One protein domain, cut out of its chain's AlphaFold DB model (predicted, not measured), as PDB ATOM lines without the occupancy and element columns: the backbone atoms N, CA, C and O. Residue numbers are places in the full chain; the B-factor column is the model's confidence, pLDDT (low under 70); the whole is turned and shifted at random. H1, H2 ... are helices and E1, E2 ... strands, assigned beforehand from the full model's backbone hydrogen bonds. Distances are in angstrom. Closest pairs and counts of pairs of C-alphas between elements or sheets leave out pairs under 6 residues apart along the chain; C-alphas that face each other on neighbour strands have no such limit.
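Overview. This is residues 11 to 67 of the 70 residues of an uncharacterized protein of Pyrinomonadaceae bacterium (UniProt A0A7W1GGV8). A small four-stranded sheet, curled like part of a barrel and built of two hairpins, E1 with E2 and E3 with E4, has helix H1 packed on it. H2 follows H1 about perpendicular to it and only grazes the sheet. The printed part has 57 residues, with E1, E2, H1, H2, E3 and E4 in that order along the chain; the sheet runs E1, E2, E4, E3, antiparallel throughout, and the class is mixed, helices and strands. It is compact, with a radius of gyration of the C-alphas of 10.2 A, and rounded, spanning 25 by 24 by 20 A.

Along the chain. E2 is residues 20 to 25, 15.3 A long. E1 is residues 11 to 15, 11.5 A, from C-alpha 11 at (-37.450, -30.517, -13.020). E4 is residues 60 to 63, 10.1 A, ending at C-alpha 63 at (-28.642, -26.057, -13.146); E3 is residues 52 to 54, 6.8 A. H1 is residues 27 to 34, 10.3 A, and H2 residues 38 to 46, 12.6 A.

Arrangement. In the E1 and E2 hairpin N 24 and O 11 are 2.8 A apart. Between E2 and E4, N 62 and O 25 are 2.8 A apart. In the E3 and E4 hairpin N 61 and O 53 are 2.8 A apart. E2, H1, H2 and E3 form a split strand-helix-strand unit, two strands of one sheet joined through helices, with E4 between them in the sheet; its crossover is right-handed. H1 lies over E2 at a height over the sheet of 8.5 A, slantwise to the strands, at 42 degrees to E2 on the local plane. H1 and H2 touch, closest at the C-alphas of Ala 31 and Thr 38, 5.2 A, at 81 degrees. H2 only grazes the sheet with residues 41 to 45. In H1 and H2 every O i to N i+4 pair is within hydrogen-bond range.

Size, cuts and confidence. The two C-alphas farthest apart, of Arg 35 and Arg 56, are 27.9 A apart. The printed part has no cut, and its five links between named elements are tight. Mean pLDDT of the printed part is 94.2, and no printed residue is under 70.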
ATOM      1  N   VAL A  11     -36.955 -30.244 -11.664       88.75
ATOM      2  CA  VAL A  11     -37.450 -30.517 -13.020       88.75
ATOM      3  C   VAL A  11     -36.282 -30.847 -13.936       88.75
ATOM      4  O   VAL A  11     -35.198 -30.295 -13.777       88.75
ATOM      5  N   VAL A  12     -36.488 -31.732 -14.907       93.00
ATOM      6  CA  VAL A  12     -35.517 -31.910 -15.992       93.00
ATOM      7  C   VAL A  12     -35.820 -30.861 -17.052       93.00
ATOM      8  O   VAL A  12     -36.933 -30.819 -17.575       93.00
ATOM      9  N   ALA A  13     -34.846 -30.009 -17.349       92.12
ATOM     10  CA  ALA A  13     -34.962 -28.993 -18.385       92.12
ATOM     11  C   ALA A  13     -33.641 -28.840 -19.141       92.12
ATOM     12  O   ALA A  13     -32.584 -29.288 -18.695       92.12
ATOM     13  N   TRP A  14     -33.716 -28.220 -20.314       93.75
ATOM     14  CA  TRP A  14     -32.535 -27.883 -21.094       93.75
ATOM     15  C   TRP A  14     -31.729 -26.783 -20.396       93.75
ATOM     16  O   TRP A  14     -32.303 -25.813 -19.900       93.75
ATOM     17  N   CYS A  15     -30.405 -26.933 -20.359       96.12
ATOM     18  CA  CYS A  15     -29.486 -25.902 -19.890       96.12
ATOM     19  C   CYS A  15     -28.575 -25.465 -21.035       96.12
ATOM     20  O   CYS A  15     -27.783 -26.267 -21.533       96.12
ATOM     21  N   ASP A  16     -28.642 -24.185 -21.401       93.00
ATOM     22  CA  ASP A  16     -27.867 -23.639 -22.520       93.00
ATOM     23  C   ASP A  16     -26.358 -23.685 -22.271       93.00
ATOM     24  O   ASP A  16     -25.596 -24.027 -23.170       93.00
ATOM     25  N   GLY A  17     -25.915 -23.440 -21.034       93.56
ATOM     26  CA  GLY A  17     -24.493 -23.500 -20.688       93.56
ATOM     27  C   GLY A  17     -23.912 -24.921 -20.665       93.56
ATOM     28  O   GLY A  17     -22.715 -25.098 -20.865       93.56
ATOM     29  N   CYS A  18     -24.742 -25.949 -20.445       95.56
ATOM     30  CA  CYS A  18     -24.307 -27.352 -20.468       95.56
ATOM     31  C   CYS A  18     -24.591 -28.061 -21.802       95.56
ATOM     32  O   CYS A  18     -24.095 -29.168 -22.002       95.56
ATOM     33  N   ALA A  19     -25.415 -27.468 -22.672       95.75
ATOM     34  CA  ALA A  19     -25.888 -28.045 -23.932       95.75
ATOM     35  C   ALA A  19     -26.501 -29.457 -23.795       95.75
ATOM     36  O   ALA A  19     -26.303 -30.327 -24.645       95.75
ATOM     37  N   LYS A  20     -27.234 -29.704 -22.702       95.69
ATOM     38  CA  LYS A  20     -27.930 -30.974 -22.444       95.69
ATOM     39  C   LYS A  20     -29.124 -30.779 -21.509       95.69
ATOM     40  O   LYS A  20     -29.240 -29.758 -20.828       95.69
ATOM     41  N   SER A  21     -29.984 -31.791 -21.437       95.62
ATOM     42  CA  SER A  21     -31.022 -31.878 -20.407       95.62
ATOM     43  C   SER A  21     -30.386 -32.182 -19.054       95.62
ATOM     44  O   SER A  21     -29.715 -33.202 -18.897       95.62
ATOM     45  N   VAL A  22     -30.606 -31.302 -18.084       95.06
ATOM     46  CA  VAL A  22     -30.078 -31.415 -16.720       95.06
ATOM     47  C   VAL A  22     -31.196 -31.276 -15.705       95.06
ATOM     48  O   VAL A  22     -32.291 -30.786 -15.995       95.06
ATOM     49  N   VAL A  23     -30.907 -31.712 -14.487       94.69
ATOM     50  CA  VAL A  23     -31.788 -31.476 -13.354       94.69
ATOM     51  C   VAL A  23     -31.640 -30.017 -12.921       94.69
ATOM     52  O   VAL A  23     -30.534 -29.525 -12.692       94.69
ATOM     53  N   MET A  24     -32.772 -29.327 -12.833       94.12
ATOM     54  CA  MET A  24     -32.875 -27.909 -12.515       94.12
ATOM     55  C   MET A  24     -33.731 -27.723 -11.261       94.12
ATOM     56  O   MET A  24     -34.869 -28.195 -11.195       94.12
ATOM     57  N   ALA A  25     -33.180 -27.038 -10.264       94.25
ATOM     58  CA  ALA A  25     -33.761 -26.888  -8.930       94.25
ATOM     59  C   ALA A  25     -34.161 -25.437  -8.644       94.25
ATOM     60  O   ALA A  25     -33.710 -24.519  -9.325       94.25
ATOM     61  N   THR A  26     -35.014 -25.199  -7.649       94.69
ATOM     62  CA  THR A  26     -35.225 -23.823  -7.158       94.69
ATOM     63  C   THR A  26     -33.948 -23.277  -6.489       94.69
ATOM     64  O   THR A  26     -33.079 -24.065  -6.108       94.69
ATOM     65  N   PRO A  27     -33.796 -21.948  -6.309       94.88
ATOM     66  CA  PRO A  27     -32.636 -21.390  -5.613       94.88
ATOM     67  C   PRO A  27     -32.471 -21.929  -4.184       94.88
ATOM     68  O   PRO A  27     -31.345 -22.168  -3.753       94.88
ATOM     69  N   ASP A  28     -33.579 -22.167  -3.474       94.38
ATOM     70  CA  ASP A  28     -33.567 -22.724  -2.117       94.38
ATOM     71  C   ASP A  28     -33.079 -24.180  -2.102       94.38
ATOM     72  O   ASP A  28     -32.268 -24.568  -1.266       94.38
ATOM     73  N   GLU A  29     -33.511 -24.997  -3.060       92.75
ATOM     74  CA  GLU A  29     -33.044 -26.381  -3.188       92.75
ATOM     75  C   GLU A  29     -31.584 -26.462  -3.623       92.75
ATOM     76  O   GLU A  29     -30.815 -27.244  -3.068       92.75
ATOM     77  N   ALA A  30     -31.186 -25.641  -4.595       94.12
ATOM     78  CA  ALA A  30     -29.800 -25.534  -5.026       94.12
ATOM     79  C   ALA A  30     -28.891 -25.148  -3.850       94.12
ATOM     80  O   ALA A  30     -27.810 -25.712  -3.688       94.12
ATOM     81  N   ALA A  31     -29.358 -24.239  -2.988       94.94
ATOM     82  CA  ALA A  31     -28.669 -23.865  -1.763       94.94
ATOM     83  C   ALA A  31     -28.534 -25.052  -0.797       94.94
ATOM     84  O   ALA A  31     -27.433 -25.320  -0.318       94.94
ATOM     85  N   LEU A  32     -29.612 -25.809  -0.562       93.19
ATOM     86  CA  LEU A  32     -29.573 -27.011   0.278       93.19
ATOM     87  C   LEU A  32     -28.588 -28.061  -0.258       93.19
ATOM     88  O   LEU A  32     -27.781 -28.588   0.507       93.19
ATOM     89  N   LEU A  33     -28.619 -28.331  -1.565       92.12
ATOM     90  CA  LEU A  33     -27.769 -29.332  -2.215       92.12
ATOM     91  C   LEU A  33     -26.289 -28.932  -2.210       92.12
ATOM     92  O   LEU A  33     -25.433 -29.760  -1.912       92.12
ATOM     93  N   ALA A  34     -25.988 -27.660  -2.476       92.62
ATOM     94  CA  ALA A  34     -24.621 -27.138  -2.483       92.62
ATOM     95  C   ALA A  34     -24.107 -26.743  -1.084       92.62
ATOM     96  O   ALA A  34     -22.981 -26.262  -0.959       92.62
ATOM     97  N   ARG A  35     -24.915 -26.913  -0.024       94.44
ATOM     98  CA  ARG A  35     -24.631 -26.421   1.343       94.44
ATOM     99  C   ARG A  35     -24.295 -24.923   1.373       94.44
ATOM    100  O   ARG A  35     -23.421 -24.471   2.113       94.44
ATOM    101  N   LEU A  36     -25.005 -24.153   0.558       94.62
ATOM    102  CA  LEU A  36     -24.927 -22.701   0.476       94.62
ATOM    103  C   LEU A  36     -26.185 -22.073   1.081       94.62
ATOM    104  O   LEU A  36     -27.142 -22.745   1.453       94.62
ATOM    105  N   THR A  37     -26.193 -20.748   1.174       96.00
ATOM    106  CA  THR A  37     -27.427 -19.992   1.429       96.00
ATOM    107  C   THR A  37     -28.078 -19.617   0.101       96.00
ATOM    108  O   THR A  37     -27.367 -19.400  -0.881       96.00
ATOM    109  N   THR A  38     -29.400 -19.435   0.060       95.88
ATOM    110  CA  THR A  38     -30.101 -18.946  -1.142       95.88
ATOM    111  C   THR A  38     -29.501 -17.631  -1.650       95.88
ATOM    112  O   THR A  38     -29.282 -17.449  -2.844       95.88
ATOM    113  N   ARG A  39     -29.111 -16.729  -0.737       96.88
ATOM    114  CA  ARG A  39     -28.406 -15.485  -1.084       96.88
ATOM    115  C   ARG A  39     -27.045 -15.735  -1.743       96.88
ATOM    116  O   ARG A  39     -26.633 -14.962  -2.601       96.88
ATOM    117  N   ALA A  40     -26.310 -16.768  -1.332       96.88
ATOM    118  CA  ALA A  40     -25.071 -17.144  -2.007       96.88
ATOM    119  C   ALA A  40     -25.345 -17.684  -3.417       96.88
ATOM    120  O   ALA A  40     -24.620 -17.308  -4.327       96.88
ATOM    121  N   VAL A  41     -26.418 -18.457  -3.614       96.38
ATOM    122  CA  VAL A  41     -26.841 -18.906  -4.952       96.38
ATOM    123  C   VAL A  41     -27.160 -17.717  -5.861       96.38
ATOM    124  O   VAL A  41     -26.621 -17.648  -6.959       96.38
ATOM    125  N   PHE A  42     -27.931 -16.728  -5.398       96.31
ATOM    126  CA  PHE A  42     -28.183 -15.513  -6.189       96.31
ATOM    127  C   PHE A  42     -26.903 -14.737  -6.520       96.31
ATOM    128  O   PHE A  42     -26.741 -14.288  -7.648       96.31
ATOM    129  N   ARG A  43     -25.941 -14.660  -5.592       97.12
ATOM    130  CA  ARG A  43     -24.629 -14.062  -5.892       97.12
ATOM    131  C   ARG A  43     -23.852 -14.831  -6.961       97.12
ATOM    132  O   ARG A  43     -23.144 -14.208  -7.742       97.12
ATOM    133  N   LEU A  44     -23.966 -16.161  -7.011       96.12
ATOM    134  CA  LEU A  44     -23.357 -16.956  -8.082       96.12
ATOM    135  C   LEU A  44     -24.012 -16.662  -9.439       96.12
ATOM    136  O   LEU A  44     -23.302 -16.609 -10.438       96.12
ATOM    137  N   ILE A  45     -25.332 -16.446  -9.468       95.81
ATOM    138  CA  ILE A  45     -26.067 -16.055 -10.682       95.81
ATOM    139  C   ILE A  45     -25.592 -14.688 -11.175       95.81
ATOM    140  O   ILE A  45     -25.187 -14.560 -12.324       95.81
ATOM    141  N   GLU A  46     -25.587 -13.684 -10.296       96.19
ATOM    142  CA  GLU A  46     -25.140 -12.321 -10.618       96.19
ATOM    143  C   GLU A  46     -23.676 -12.285 -11.083       96.19
ATOM    144  O   GLU A  46     -23.312 -11.481 -11.937       96.19
ATOM    145  N   ALA A  47     -22.840 -13.179 -10.549       96.19
ATOM    146  CA  ALA A  47     -21.447 -13.334 -10.952       96.19
ATOM    147  C   ALA A  47     -21.252 -14.180 -12.229       96.19
ATOM    148  O   ALA A  47     -20.115 -14.334 -12.673       96.19
ATOM    149  N   GLY A  48     -22.314 -14.759 -12.803       95.19
ATOM    150  CA  GLY A  48     -22.233 -15.628 -13.981       95.19
ATOM    151  C   GLY A  48     -21.511 -16.960 -13.735       95.19
ATOM    152  O   GLY A  48     -20.979 -17.552 -14.669       95.19
ATOM    153  N   LEU A  49     -21.458 -17.423 -12.482       95.81
ATOM    154  CA  LEU A  49     -20.718 -18.624 -12.068       95.81
ATOM    155  C   LEU A  49     -21.560 -19.904 -12.081       95.81
ATOM    156  O   LEU A  49     -21.014 -20.993 -11.931       95.81
ATOM    157  N   VAL A  50     -22.879 -19.783 -12.223       96.31
ATOM    158  CA  VAL A  50     -23.815 -20.910 -12.326       96.31
ATOM    159  C   VAL A  50     -24.775 -20.668 -13.480       96.31
ATOM    160  O   VAL A  50     -25.149 -19.529 -13.764       96.31
ATOM    161  N   HIS A  51     -25.208 -21.740 -14.135       97.31
ATOM    162  CA  HIS A  51     -26.236 -21.648 -15.161       97.31
ATOM    163  C   HIS A  51     -27.614 -21.600 -14.504       97.31
ATOM    164  O   HIS A  51     -27.916 -22.362 -13.577       97.31
ATOM    165  N   TYR A  52     -28.474 -20.731 -15.020       96.06
ATOM    166  CA  TYR A  52     -29.848 -20.598 -14.564       96.06
ATOM    167  C   TYR A  52     -30.792 -20.388 -15.746       96.06
ATOM    168  O   TYR A  52     -30.370 -19.994 -16.831       96.06
ATOM    169  N   ALA A  53     -32.074 -20.652 -15.520       93.56
ATOM    170  CA  ALA A  53     -33.156 -20.263 -16.410       93.56
ATOM    171  C   ALA A  53     -34.228 -19.529 -15.607       93.56
ATOM    172  O   ALA A  53     -34.569 -19.933 -14.494       93.56
ATOM    173  N   GLU A  54     -34.776 -18.467 -16.184       92.31
ATOM    174  CA  GLU A  54     -35.862 -17.688 -15.597       92.31
ATOM    175  C   GLU A  54     -37.135 -17.882 -16.427       92.31
ATOM    176  O   GLU A  54     -37.129 -17.722 -17.650       92.31
ATOM    177  N   SER A  55     -38.236 -18.275 -15.779       87.56
ATOM    178  CA  SER A  55     -39.536 -18.344 -16.448       87.56
ATOM    179  C   SER A  55     -40.123 -16.944 -16.626       87.56
ATOM    180  O   SER A  55     -39.817 -16.018 -15.879       87.56
ATOM    181  N   ARG A  56     -41.068 -16.800 -17.561       89.56
ATOM    182  CA  ARG A  56     -41.819 -15.543 -17.761       89.56
ATOM    183  C   ARG A  56     -42.585 -15.070 -16.519       89.56
ATOM    184  O   ARG A  56     -43.005 -13.923 -16.465       89.56
ATOM    185  N   GLU A  57     -42.786 -15.953 -15.546       88.62
ATOM    186  CA  GLU A  57     -43.466 -15.668 -14.278       88.62
ATOM    187  C   GLU A  57     -42.480 -15.200 -13.189       88.62
ATOM    188  O   GLU A  57     -42.878 -15.028 -12.040       88.62
ATOM    189  N   GLY A  58     -41.193 -15.037 -13.526       86.75
ATOM    190  CA  GLY A  58     -40.123 -14.653 -12.599       86.75
ATOM    191  C   GLY A  58     -39.600 -15.807 -11.741       86.75
ATOM    192  O   GLY A  58     -38.936 -15.581 -10.730       86.75
ATOM    193  N   SER A  59     -39.917 -17.061 -12.091       89.19
ATOM    194  CA  SER A  59     -39.401 -18.213 -11.346       89.19
ATOM    195  C   SER A  59     -38.015 -18.606 -11.853       89.19
ATOM    196  O   SER A  59     -37.836 -18.909 -13.032       89.19
ATOM    197  N   VAL A  60     -37.033 -18.610 -10.953       93.50
ATOM    198  CA  VAL A  60     -35.644 -18.966 -11.264       93.50
ATOM    199  C   VAL A  60     -35.415 -20.454 -11.021       93.50
ATOM    200  O   VAL A  60     -35.868 -21.023 -10.025       93.50
ATOM    201  N   ARG A  61     -34.686 -21.086 -11.937       94.94
ATOM    202  CA  ARG A  61     -34.250 -22.478 -11.860       94.94
ATOM    203  C   ARG A  61     -32.742 -22.556 -12.057       94.94
ATOM    204  O   ARG A  61     -32.219 -21.936 -12.974       94.94
ATOM    205  N   ILE A  62     -32.063 -23.318 -11.209       96.12
ATOM    206  CA  ILE A  62     -30.604 -23.448 -11.172       96.12
ATOM    207  C   ILE A  62     -30.196 -24.813 -11.706       96.12
ATOM    208  O   ILE A  62     -30.722 -25.832 -11.257       96.12
ATOM    209  N   CYS A  63     -29.236 -24.832 -12.625       96.44
ATOM    210  CA  CYS A  63     -28.642 -26.057 -13.146       96.44
ATOM    211  C   CYS A  63     -27.754 -26.712 -12.084       96.44
ATOM    212  O   CYS A  63     -26.743 -26.130 -11.678       96.44
ATOM    213  N   LEU A  64     -28.094 -27.938 -11.673       94.50
ATOM    214  CA  LEU A  64     -27.325 -28.653 -10.653       94.50
ATOM    215  C   LEU A  64     -25.905 -29.016 -11.109       94.50
ATOM    216  O   LEU A  64     -24.991 -28.978 -10.295       94.50
ATOM    217  N   ASP A  65     -25.697 -29.283 -12.399       95.38
ATOM    218  CA  ASP A  65     -24.375 -29.614 -12.959       95.38
ATOM    219  C   ASP A  65     -23.404 -28.422 -12.948       95.38
ATOM    220  O   ASP A  65     -22.194 -28.608 -13.035       95.38
ATOM    221  N   SER A  66     -23.926 -27.194 -12.859       94.94
ATOM    222  CA  SER A  66     -23.117 -25.974 -12.765       94.94
ATOM    223  C   SER A  66     -22.833 -25.544 -11.328       94.94
ATOM    224  O   SER A  66     -22.047 -24.626 -11.107       94.94
ATOM    225  N   LEU A  67     -23.486 -26.169 -10.340       93.38
ATOM    226  CA  LEU A  67     -23.275 -25.805  -8.948       93.38
ATOM    227  C   LEU A  67     -21.860 -26.192  -8.508       93.38
ATOM    228  O   LEU A  67     -21.379 -27.272  -8.855       93.38
TER     229      LEU A  67